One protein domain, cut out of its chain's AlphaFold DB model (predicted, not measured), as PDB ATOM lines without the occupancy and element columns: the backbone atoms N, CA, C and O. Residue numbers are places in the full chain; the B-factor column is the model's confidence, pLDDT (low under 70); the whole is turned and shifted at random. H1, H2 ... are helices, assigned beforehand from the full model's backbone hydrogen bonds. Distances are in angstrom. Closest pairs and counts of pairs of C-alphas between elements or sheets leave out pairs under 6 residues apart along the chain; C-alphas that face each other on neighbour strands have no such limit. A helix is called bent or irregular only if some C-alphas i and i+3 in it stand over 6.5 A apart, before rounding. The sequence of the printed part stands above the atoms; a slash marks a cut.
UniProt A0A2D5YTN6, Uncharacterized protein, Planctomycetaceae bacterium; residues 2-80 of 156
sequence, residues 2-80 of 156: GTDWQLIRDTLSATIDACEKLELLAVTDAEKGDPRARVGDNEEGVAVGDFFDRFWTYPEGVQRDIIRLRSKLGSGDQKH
ATOM      1  N   GLY A   2     174.064 199.661 151.444       81.56
ATOM      2  CA  GLY A   2     173.729 199.874 152.847       81.56
ATOM      3  C   GLY A   2     174.077 198.619 153.631       81.56
ATOM      4  O   GLY A   2     173.868 197.515 153.137       81.56
ATOM      5  N   THR A   3     174.654 198.795 154.813       88.88
ATOM      6  CA  THR A   3     174.796 197.703 155.775       88.88
ATOM      7  C   THR A   3     173.405 197.303 156.255       88.88
ATOM      8  O   THR A   3     172.640 198.170 156.681       88.88
ATOM      9  N   ASP A   4     173.087 196.010 156.217       94.62
ATOM     10  CA  ASP A   4     171.898 195.482 156.884       94.62
ATOM     11  C   ASP A   4     172.153 195.421 158.396       94.62
ATOM     12  O   ASP A   4     172.640 194.435 158.950       94.62
ATOM     13  N   TRP A   5     171.894 196.544 159.064       95.38
ATOM     14  CA  TRP A   5     172.081 196.658 160.505       95.38
ATOM     15  C   TRP A   5     171.080 195.826 161.304       95.38
ATOM     16  O   TRP A   5     171.359 195.537 162.466       95.38
ATOM     17  N   GLN A   6     169.928 195.469 160.727       97.19
ATOM     18  CA  GLN A   6     168.948 194.644 161.426       97.19
ATOM     19  C   GLN A   6     169.471 193.214 161.549       97.19
ATOM     20  O   GLN A   6     169.563 192.711 162.664       97.19
ATOM     21  N   LEU A   7     169.970 192.636 160.451       96.81
ATOM     22  CA  LEU A   7     170.587 191.309 160.456       96.81
ATOM     23  C   LEU A   7     171.741 191.195 161.467       96.81
ATOM     24  O   LEU A   7     171.855 190.196 162.178       96.81
ATOM     25  N   ILE A   8     172.596 192.224 161.556       96.25
ATOM     26  CA  ILE A   8     173.706 192.251 162.523       96.25
ATOM     27  C   ILE A   8     173.179 192.244 163.963       96.25
ATOM     28  O   ILE A   8     173.693 191.487 164.784       96.25
ATOM     29  N   ARG A   9     172.166 193.066 164.277       97.25
ATOM     30  CA  ARG A   9     171.568 193.100 165.621       97.25
ATOM     31  C   ARG A   9     170.925 191.770 165.973       97.25
ATOM     32  O   ARG A   9     171.238 191.244 167.028       97.25
ATOM     33  N   ASP A  10     170.110 191.211 165.083       97.88
ATOM     34  CA  ASP A  10     169.411 189.948 165.331       97.88
ATOM     35  C   ASP A  10     170.401 188.804 165.591       97.88
ATOM     36  O   ASP A  10     170.225 188.026 166.525       97.88
ATOM     37  N   THR A  11     171.492 188.746 164.819       96.12
ATOM     38  CA  THR A  11     172.542 187.729 164.992       96.12
ATOM     39  C   THR A  11     173.261 187.870 166.338       96.12
ATOM     40  O   THR A  11     173.482 186.877 167.036       96.12
ATOM     41  N   LEU A  12     173.630 189.099 166.720       96.06
ATOM     42  CA  LEU A  12     174.301 189.359 167.996       96.06
ATOM     43  C   LEU A  12     173.367 189.111 169.183       96.06
ATOM     44  O   LEU A  12     173.780 188.450 170.131       96.06
ATOM     45  N   SER A  13     172.113 189.564 169.115       96.88
ATOM     46  CA  SER A  13     171.108 189.314 170.151       96.88
ATOM     47  C   SER A  13     170.855 187.821 170.333       96.88
ATOM     48  O   SER A  13     170.895 187.345 171.456       96.88
ATOM     49  N   ALA A  14     170.703 187.049 169.251       96.19
ATOM     50  CA  ALA A  14     170.534 185.599 169.356       96.19
ATOM     51  C   ALA A  14     171.739 184.906 170.020       96.19
ATOM     52  O   ALA A  14     171.570 183.918 170.734       96.19
ATOM     53  N   THR A  15     172.953 185.424 169.798       94.50
ATOM     54  CA  THR A  15     174.168 184.925 170.459       94.50
ATOM     55  C   THR A  15     174.157 185.262 171.950       94.50
ATOM     56  O   THR A  15     174.436 184.390 172.766       94.50
ATOM     57  N   ILE A  16     173.788 186.496 172.309       95.31
ATOM     58  CA  ILE A  16     173.642 186.938 173.704       95.31
ATOM     59  C   ILE A  16     172.584 186.091 174.422       95.31
ATOM     60  O   ILE A  16     172.894 185.497 175.448       95.31
ATOM     61  N   ASP A  17     171.393 185.938 173.840       96.06
ATOM     62  CA  ASP A  17     170.306 185.124 174.396       96.06
ATOM     63  C   ASP A  17     170.745 183.672 174.640       96.06
ATOM     64  O   ASP A  17     170.304 183.028 175.593       96.06
ATOM     65  N   ALA A  18     171.577 183.117 173.750       92.12
ATOM     66  CA  ALA A  18     172.128 181.779 173.917       92.12
ATOM     67  C   ALA A  18     173.121 181.726 175.085       92.12
ATOM     68  O   ALA A  18     173.009 180.822 175.909       92.12
ATOM     69  N   CYS A  19     174.039 182.694 175.190       92.19
ATOM     70  CA  CYS A  19     174.958 182.802 176.326       92.19
ATOM     71  C   CYS A  19     174.196 182.911 177.654       92.19
ATOM     72  O   CYS A  19     174.446 182.112 178.548       92.19
ATOM     73  N   GLU A  20     173.217 183.815 177.750       92.62
ATOM     74  CA  GLU A  20     172.400 184.005 178.956       92.62
ATOM     75  C   GLU A  20     171.682 182.710 179.361       92.62
ATOM     76  O   GLU A  20     171.704 182.302 180.522       92.62
ATOM     77  N   LYS A  21     171.061 182.014 178.399       92.31
ATOM     78  CA  LYS A  21     170.376 180.741 178.667       92.31
ATOM     79  C   LYS A  21     171.343 179.642 179.096       92.31
ATOM     80  O   LYS A  21     170.996 178.869 179.981       92.31
ATOM     81  N   LEU A  22     172.519 179.550 178.474       88.88
ATOM     82  CA  LEU A  22     173.538 178.559 178.828       88.88
ATOM     83  C   LEU A  22     174.136 178.829 180.215       88.88
ATOM     84  O   LEU A  22     174.362 177.882 180.962       88.88
ATOM     85  N   GLU A  23     174.332 180.096 180.583       89.12
ATOM     86  CA  GLU A  23     174.784 180.499 181.918       89.12
ATOM     87  C   GLU A  23     173.753 180.119 182.992       89.12
ATOM     88  O   GLU A  23     174.099 179.515 184.006       89.12
ATOM     89  N   LEU A  24     172.461 180.354 182.729       90.75
ATOM     90  CA  LEU A  24     171.366 179.970 183.631       90.75
ATOM     91  C   LEU A  24     171.244 178.458 183.861       90.75
ATOM     92  O   LEU A  24     170.703 178.045 184.888       90.75
ATOM     93  N   LEU A  25     171.725 177.625 182.931       89.75
ATOM     94  CA  LEU A  25     171.762 176.171 183.121       89.75
ATOM     95  C   LEU A  25     172.809 175.740 184.154       89.75
ATOM     96  O   LEU A  25     172.731 174.611 184.630       89.75
ATOM     97  N   ALA A  26     173.766 176.613 184.501       86.94
ATOM     98  CA  ALA A  26     174.826 176.355 185.475       86.94
ATOM     99  C   ALA A  26     175.558 175.016 185.244       86.94
ATOM    100  O   ALA A  26     175.877 174.303 186.196       86.94
ATOM    101  N   VAL A  27     175.810 174.675 183.970       85.81
ATOM    102  CA  VAL A  27     176.437 173.405 183.576       85.81
ATOM    103  C   VAL A  27     177.810 173.280 184.230       85.81
ATOM    104  O   VAL A  27     178.738 174.043 183.945       85.81
ATOM    105  N   THR A  28     177.942 172.283 185.093       88.75
ATOM    106  CA  THR A  28     179.150 172.027 185.873       88.75
ATOM    107  C   THR A  28     180.246 171.394 185.020       88.75
ATOM    108  O   THR A  28     179.983 170.723 184.020       88.75
ATOM    109  N   ASP A  29     181.504 171.530 185.440       86.44
ATOM    110  CA  ASP A  29     182.617 170.852 184.761       86.44
ATOM    111  C   ASP A  29     182.503 169.320 184.837       86.44
ATOM    112  O   ASP A  29     182.954 168.617 183.933       86.44
ATOM    113  N   ALA A  30     181.834 168.800 185.874       89.69
ATOM    114  CA  ALA A  30     181.497 167.385 185.972       89.69
ATOM    115  C   ALA A  30     180.538 166.958 184.850       89.69
ATOM    116  O   ALA A  30     180.765 165.929 184.222       89.69
ATOM    117  N   GLU A  31     179.510 167.757 184.556       89.38
ATOM    118  CA  GLU A  31     178.573 167.489 183.457       89.38
ATOM    119  C   GLU A  31     179.226 167.682 182.085       89.38
ATOM    120  O   GLU A  31     178.979 166.888 181.183       89.38
ATOM    121  N   LYS A  32     180.113 168.672 181.916       86.38
ATOM    122  CA  LYS A  32     180.879 168.843 180.667       86.38
ATOM    123  C   LYS A  32     181.789 167.642 180.379       86.38
ATOM    124  O   LYS A  32     181.960 167.285 179.216       86.38
ATOM    125  N   GLY A  33     182.365 167.038 181.422       83.88
ATOM    126  CA  GLY A  33     183.272 165.892 181.326       83.88
ATOM    127  C   GLY A  33     182.604 164.511 181.376       83.88
ATOM    128  O   GLY A  33     183.292 163.511 181.163       83.88
ATOM    129  N   ASP A  34     181.301 164.418 181.664       87.00
ATOM    130  CA  ASP A  34     180.594 163.135 181.751       87.00
ATOM    131  C   ASP A  34     180.135 162.673 180.353       87.00
ATOM    132  O   ASP A  34     179.276 163.314 179.743       87.00
ATOM    133  N   PRO A  35     180.614 161.523 179.840       80.94
ATOM    134  CA  PRO A  35     180.220 161.012 178.524       80.94
ATOM    135  C   PRO A  35     178.732 160.636 178.419       80.94
ATOM    136  O   PRO A  35     178.250 160.340 177.325       80.94
ATOM    137  N   ARG A  36     177.995 160.608 179.538       84.62
ATOM    138  CA  ARG A  36     176.543 160.380 179.581       84.62
ATOM    139  C   ARG A  36     175.739 161.668 179.418       84.62
ATOM    140  O   ARG A  36     174.577 161.590 179.027       84.62
ATOM    141  N   ALA A  37     176.331 162.830 179.690       87.38
ATOM    142  CA  ALA A  37     175.709 164.122 179.436       87.38
ATOM    143  C   ALA A  37     175.853 164.445 177.942       87.38
ATOM    144  O   ALA A  37     176.892 164.924 177.482       87.38
ATOM    145  N   ARG A  38     174.818 164.117 177.160       86.19
ATOM    146  CA  ARG A  38     174.835 164.220 175.694       86.19
ATOM    147  C   ARG A  38     173.698 165.101 175.185       86.19
ATOM    148  O   ARG A  38     172.592 165.079 175.714       86.19
ATOM    149  N   VAL A  39     173.995 165.864 174.141       83.94
ATOM    150  CA  VAL A  39     173.068 166.708 173.388       83.94
ATOM    151  C   VAL A  39     172.562 165.916 172.181       83.94
ATOM    152  O   VAL A  39     173.356 165.538 171.317       83.94
ATOM    153  N   GLY A  40     171.248 165.693 172.114       79.62
ATOM    154  CA  GLY A  40     170.568 164.924 171.061       79.62
ATOM    155  C   GLY A  40     169.874 163.667 171.598       79.62
ATOM    156  O   GLY A  40     170.287 163.106 172.606       79.62
ATOM    157  N   ASP A  41     168.817 163.224 170.915       71.38
ATOM    158  CA  ASP A  41     167.928 162.149 171.392       71.38
ATOM    159  C   ASP A  41     168.408 160.724 171.034       71.38
ATOM    160  O   ASP A  41     167.706 159.746 171.295       71.38
ATOM    161  N   ASN A  42     169.577 160.576 170.401       60.41
ATOM    162  CA  ASN A  42     170.074 159.306 169.863       60.41
ATOM    163  C   ASN A  42     171.507 158.968 170.326       60.41
ATOM    164  O   ASN A  42     172.211 159.784 170.917       60.41
ATOM    165  N   GLU A  43     171.964 157.744 170.029       60.16
ATOM    166  CA  GLU A  43     173.320 157.258 170.361       60.16
ATOM    167  C   GLU A  43     174.452 158.066 169.685       60.16
ATOM    168  O   GLU A  43     175.616 157.974 170.084       60.16
ATOM    169  N   GLU A  44     174.109 158.908 168.705       69.06
ATOM    170  CA  GLU A  44     175.000 159.856 168.022       69.06
ATOM    171  C   GLU A  44     175.083 161.228 168.716       69.06
ATOM    172  O   GLU A  44     175.784 162.117 168.230       69.06
ATOM    173  N   GLY A  45     174.403 161.411 169.855       74.00
ATOM    174  CA  GLY A  45     174.408 162.667 170.601       74.00
ATOM    175  C   GLY A  45     175.823 163.141 170.939       74.00
ATOM    176  O   GLY A  45     176.712 162.340 171.233       74.00
ATOM    177  N   VAL A  46     176.061 164.445 170.905       82.88
ATOM    178  CA  VAL A  46     177.389 165.033 171.152       82.88
ATOM    179  C   VAL A  46     177.559 165.264 172.651       82.88
ATOM    180  O   VAL A  46     176.609 165.698 173.295       82.88
ATOM    181  N   ALA A  47     178.724 164.967 173.231       87.44
ATOM    182  CA  ALA A  47     178.953 165.255 174.648       87.44
ATOM    183  C   ALA A  47     178.754 166.755 174.925       87.44
ATOM    184  O   ALA A  47     179.080 167.595 174.084       87.44
ATOM    185  N   VAL A  48     178.216 167.106 176.095       88.44
ATOM    186  CA  VAL A  48     177.962 168.510 176.453       88.44
ATOM    187  C   VAL A  48     179.250 169.340 176.370       88.44
ATOM    188  O   VAL A  48     179.221 170.424 175.795       88.44
ATOM    189  N   GLY A  49     180.390 168.815 176.836       85.12
ATOM    190  CA  GLY A  49     181.696 169.473 176.681       85.12
ATOM    191  C   GLY A  49     182.052 169.782 175.221       85.12
ATOM    192  O   GLY A  49     182.319 170.934 174.884       85.12
ATOM    193  N   ASP A  50     181.936 168.793 174.330       85.56
ATOM    194  CA  ASP A  50     182.187 168.968 172.891       85.56
ATOM    195  C   ASP A  50     181.224 169.984 172.250       85.56
ATOM    196  O   ASP A  50     181.572 170.675 171.287       85.56
ATOM    197  N   PHE A  51     179.988 170.078 172.749       85.62
ATOM    198  CA  PHE A  51     179.024 171.078 172.294       85.62
ATOM    199  C   PHE A  51     179.459 172.495 172.686       85.62
ATOM    200  O   PHE A  51     179.409 173.393 171.844       85.62
ATOM    201  N   PHE A  52     179.932 172.697 173.920       85.62
ATOM    202  CA  PHE A  52     180.490 173.980 174.360       85.62
ATOM    203  C   PHE A  52     181.739 174.367 173.554       85.62
ATOM    204  O   PHE A  52     181.871 175.530 173.173       85.62
ATOM    205  N   ASP A  53     182.595 173.409 173.187       83.25
ATOM    206  CA  ASP A  53     183.726 173.674 172.287       83.25
ATOM    207  C   ASP A  53     183.273 174.108 170.883       83.25
ATOM    208  O   ASP A  53     183.838 175.006 170.249       83.25
ATOM    209  N   ARG A  54     182.198 173.504 170.374       82.19
ATOM    210  CA  ARG A  54     181.603 173.899 169.089       82.19
ATOM    211  C   ARG A  54     180.913 175.257 169.138       82.19
ATOM    212  O   ARG A  54     180.893 175.956 168.126       82.19
ATOM    213  N   PHE A  55     180.361 175.633 170.286       85.12
ATOM    214  CA  PHE A  55     179.637 176.888 170.464       85.12
ATOM    215  C   PHE A  55     180.508 178.105 170.126       85.12
ATOM    216  O   PHE A  55     180.064 178.986 169.389       85.12
ATOM    217  N   TRP A  56     181.769 178.129 170.575       78.50
ATOM    218  CA  TRP A  56     182.675 179.246 170.289       78.50
ATOM    219  C   TRP A  56     183.391 179.129 168.933       78.50
ATOM    220  O   TRP A  56     183.715 180.148 168.322       78.50
ATOM    221  N   THR A  57     183.593 177.915 168.408       87.69
ATOM    222  CA  THR A  57     184.244 177.708 167.095       87.69
ATOM    223  C   THR A  57     183.296 177.898 165.901       87.69
ATOM    224  O   THR A  57     183.743 178.211 164.794       87.69
ATOM    225  N   TYR A  58     181.978 177.749 166.081       88.44
ATOM    226  CA  TYR A  58     181.009 177.890 164.987       88.44
ATOM    227  C   TYR A  58     181.009 179.292 164.338       88.44
ATOM    228  O   TYR A  58     181.115 179.365 163.105       88.44
ATOM    229  N   PRO A  59     180.968 180.411 165.097       91.81
ATOM    230  CA  PRO A  59     181.084 181.753 164.522       91.81
ATOM    231  C   PRO A  59     182.357 181.969 163.691       91.81
ATOM    232  O   PRO A  59     182.303 182.644 162.661       91.81
ATOM    233  N   GLU A  60     183.486 181.367 164.081       90.06
ATOM    234  CA  GLU A  60     184.742 181.426 163.317       90.06
ATOM    235  C   GLU A  60     184.594 180.744 161.946       90.06
ATOM    236  O   GLU A  60     184.975 181.297 160.907       90.06
ATOM    237  N   GLY A  61     183.971 179.562 161.919       91.62
ATOM    238  CA  GLY A  61     183.660 178.848 160.683       91.62
ATOM    239  C   GLY A  61     182.800 179.683 159.729       91.62
ATOM    240  O   GLY A  61     183.152 179.841 158.555       91.62
ATOM    241  N   VAL A  62     181.725 180.281 160.251       93.38
ATOM    242  CA  VAL A  62     180.826 181.166 159.490       93.38
ATOM    243  C   VAL A  62     181.565 182.405 158.980       93.38
ATOM    244  O   VAL A  62     181.407 182.781 157.816       93.38
ATOM    245  N   GLN A  63     182.419 183.024 159.800       91.94
ATOM    246  CA  GLN A  63     183.225 184.178 159.394       91.94
ATOM    247  C   GLN A  63     184.102 183.846 158.181       91.94
ATOM    248  O   GLN A  63     184.142 184.606 157.206       91.94
ATOM    249  N   ARG A  64     184.782 182.695 158.210       90.38
ATOM    250  CA  ARG A  64     185.610 182.222 157.095       90.38
ATOM    251  C   ARG A  64     184.791 182.012 155.823       90.38
ATOM    252  O   ARG A  64     185.248 182.375 154.736       90.38
ATOM    253  N   ASP A  65     183.590 181.457 155.936       93.94
ATOM    254  CA  ASP A  65     182.717 181.246 154.781       93.94
ATOM    255  C   ASP A  65     182.180 182.564 154.211       93.94
ATOM    256  O   ASP A  65     182.184 182.736 152.992       93.94
ATOM    257  N   ILE A  66     181.852 183.550 155.053       91.69
ATOM    258  CA  ILE A  66     181.512 184.911 154.605       91.69
ATOM    259  C   ILE A  66     182.674 185.534 153.821       91.69
ATOM    260  O   ILE A  66     182.452 186.104 152.752       91.69
ATOM    261  N   ILE A  67     183.917 185.414 154.299       88.00
ATOM    262  CA  ILE A  67     185.105 185.923 153.587       88.00
ATOM    263  C   ILE A  67     185.225 185.266 152.205       88.00
ATOM    264  O   ILE A  67     185.373 185.960 151.196       88.00
ATOM    265  N   ARG A  68     185.084 183.937 152.133       89.81
ATOM    266  CA  ARG A  68     185.117 183.188 150.864       89.81
ATOM    267  C   ARG A  68     183.998 183.612 149.914       89.81
ATOM    268  O   ARG A  68     184.255 183.805 148.727       89.81
ATOM    269  N   LEU A  69     182.772 183.766 150.416       91.75
ATOM    270  CA  LEU A  69     181.622 184.212 149.628       91.75
ATOM    271  C   LEU A  69     181.850 185.613 149.065       91.75
ATOM    272  O   LEU A  69     181.637 185.836 147.878       91.75
ATOM    273  N   ARG A  70     182.354 186.543 149.881       87.88
ATOM    274  CA  ARG A  70     182.689 187.900 149.432       87.88
ATOM    275  C   ARG A  70     183.733 187.907 148.322       87.88
ATOM    276  O   ARG A  70     183.570 188.643 147.349       87.88
ATOM    277  N   SER A  71     184.762 187.073 148.461       86.19
ATOM    278  CA  SER A  71     185.794 186.890 147.441       86.19
ATOM    279  C   SER A  71     185.179 186.385 146.126       86.19
ATOM    280  O   SER A  71     185.365 186.996 145.074       86.19
ATOM    281  N   LYS A  72     184.324 185.349 146.191       90.25
ATOM    282  CA  LYS A  72     183.607 184.795 145.023       90.25
ATOM    283  C   LYS A  72     182.633 185.775 144.365       90.25
ATOM    284  O   LYS A  72     182.480 185.745 143.151       90.25
ATOM    285  N   LEU A  73     181.985 186.641 145.143       90.44
ATOM    286  CA  LEU A  73     181.055 187.661 144.648       90.44
ATOM    287  C   LEU A  73     181.765 188.878 144.029       90.44
ATOM    288  O   LEU A  73     181.106 189.861 143.695       90.44
ATOM    289  N   GLY A  74     183.099 188.872 143.921       81.56
ATOM    290  CA  GLY A  74     183.860 189.998 143.376       81.56
ATOM    291  C   GLY A  74     183.796 191.258 144.245       81.56
ATOM    292  O   GLY A  74     184.215 192.326 143.813       81.56
ATOM    293  N   SER A  75     183.316 191.145 145.491       75.88
ATOM    294  CA  SER A  75     183.220 192.263 146.445       75.88
ATOM    295  C   SER A  75     184.583 192.676 147.026       75.88
ATOM    296  O   SER A  75     184.640 193.508 147.933       75.88
ATOM    297  N   GLY A  76     185.665 192.090 146.498       63.25
ATOM    298  CA  GLY A  76     187.045 192.276 146.917       63.25
ATOM    299  C   GLY A  76     187.347 191.646 148.276       63.25
ATOM    300  O   GLY A  76     186.538 191.694 149.208       63.25
ATOM    301  N   ASP A  77     188.552 191.100 148.416       61.34
ATOM    302  CA  ASP A  77     189.095 190.794 149.735       61.34
ATOM    303  C   ASP A  77     189.287 192.117 150.487       61.34
ATOM    304  O   ASP A  77     190.063 192.991 150.084       61.34
ATOM    305  N   GLN A  78     188.568 192.293 151.596       65.06
ATOM    306  CA  GLN A  78     188.842 193.400 152.503       65.06
ATOM    307  C   GLN A  78     190.191 193.129 153.167       65.06
ATOM    308  O   GLN A  78     190.267 192.392 154.144       65.06
ATOM    309  N   LYS A  79     191.259 193.748 152.651       63.25
ATOM    310  CA  LYS A  79     192.599 193.659 153.260       63.25
ATOM    311  C   LYS A  79     192.594 194.103 154.725       63.25
ATOM    312  O   LYS A  79     193.394 193.619 155.519       63.25
ATOM    313  N   HIS A  80     191.680 195.007 155.084       62.09
ATOM    314  CA  HIS A  80     191.498 195.492 156.444       62.09
ATOM    315  C   HIS A  80     190.014 195.633 156.795       62.09
ATOM    316  O   HIS A  80     189.206 196.080 155.979       62.09
TER     317      HIS A  80
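What this domain is: This is residues 2 to 80 of the 156 residues of an uncharacterized protein of Planctomycetaceae bacterium (UniProt A0A2D5YTN6). Two long helices, H1 and H3, run alongside each other in opposite senses like the legs of a long, narrow U, with a gap left between them. The closed end of the U is made by the short helix H2, which packs on the first turn of H3, and by the long loop of residues 34 to 47; at the open end lie the first printed residues and the tail of residues 73 to 80. The printed part has 79 residues, with three named helices in the order H1, H2, H3 and no named strand, and its class is all helix, with 50 residues in the named helices. The whole is only just loose, close to extended, with a radius of gyration of the C-alphas of 17.1 A, and it is only just elongated, spanning 47 by 24 by 24 A.

How they stand to each other: The printed part begins at Gly 2, and its first helix is H1, residues 5 to 24. H1 touches no helix. Residues 2 to 14, of which 5 to 14 belong to H1, stand free, with no C-alpha 8 or more apart along the chain within 10 A. A tight link of 4 residues joins H1 to H2, residues 29 to 33, and these two helices are apart. From H2 a long link of 14 residues, 34 to 47, joins it to H3, residues 48 to 72. Within that link a short pairing, antiparallel, joins residues 38 to 39 with residues 46 to 47. H2 and H3 touch, with 7 pairs of C-alphas within 8 A; the closest are those of Lys 32 and Gly 49, 4.1 A apart. H3 touches H2 with residues 48 to 50 alone, and the centres of the two helices are 23.8 A apart. H1 and H3 are near each other: no pair of their C-alphas is within 8 A, but 5 pairs are within 10 A. H3 has a kink of 36 degrees near residue 56. It is neither bent nor irregular, but only just: C-alphas 56 and 59 are 6.5 A apart. Residues 60 to 66 of H3 stand free. In H1 and H2 every backbone O i to N i+4 pair is within hydrogen-bond range, while in H3 18 of 21 such pairs are.

Where its parts are: H1 runs from Trp 5, with its C-alpha at (172.081, 196.658, 160.505), to Leu 24, with its C-alpha at (171.366, 179.970, 183.631), and is 28.5 A long from first to last C-alpha. H2 runs from Asp 29 to Gly 33, five residues. H3, the longest helix with 25 residues, runs from Val 48, with its C-alpha at (177.962, 168.510, 176.453), to Lys 72, with its C-alpha at (183.607, 184.795, 145.023), and is 35.8 A long.

The domain as a whole: The two C-alphas farthest apart are those of Ala 30 in H2 and Gly 74 after H3, 48.3 A apart, while the C-alphas of Gly 2 and His 80, the first and last printed, are 18.7 A apart. Without the stretches that stand free, the body has 59 residues and spans 47 by 27 by 17 A. The printed part has no cut. The link from H2 to H3 is long; its C-alphas lie 15 to 23 A from the mean of the C-alphas. The mean pLDDT of the printed part is 86.1. The model's confidence is low, under 70, at residues 42 to 44 in that link and at residues 76 to 80.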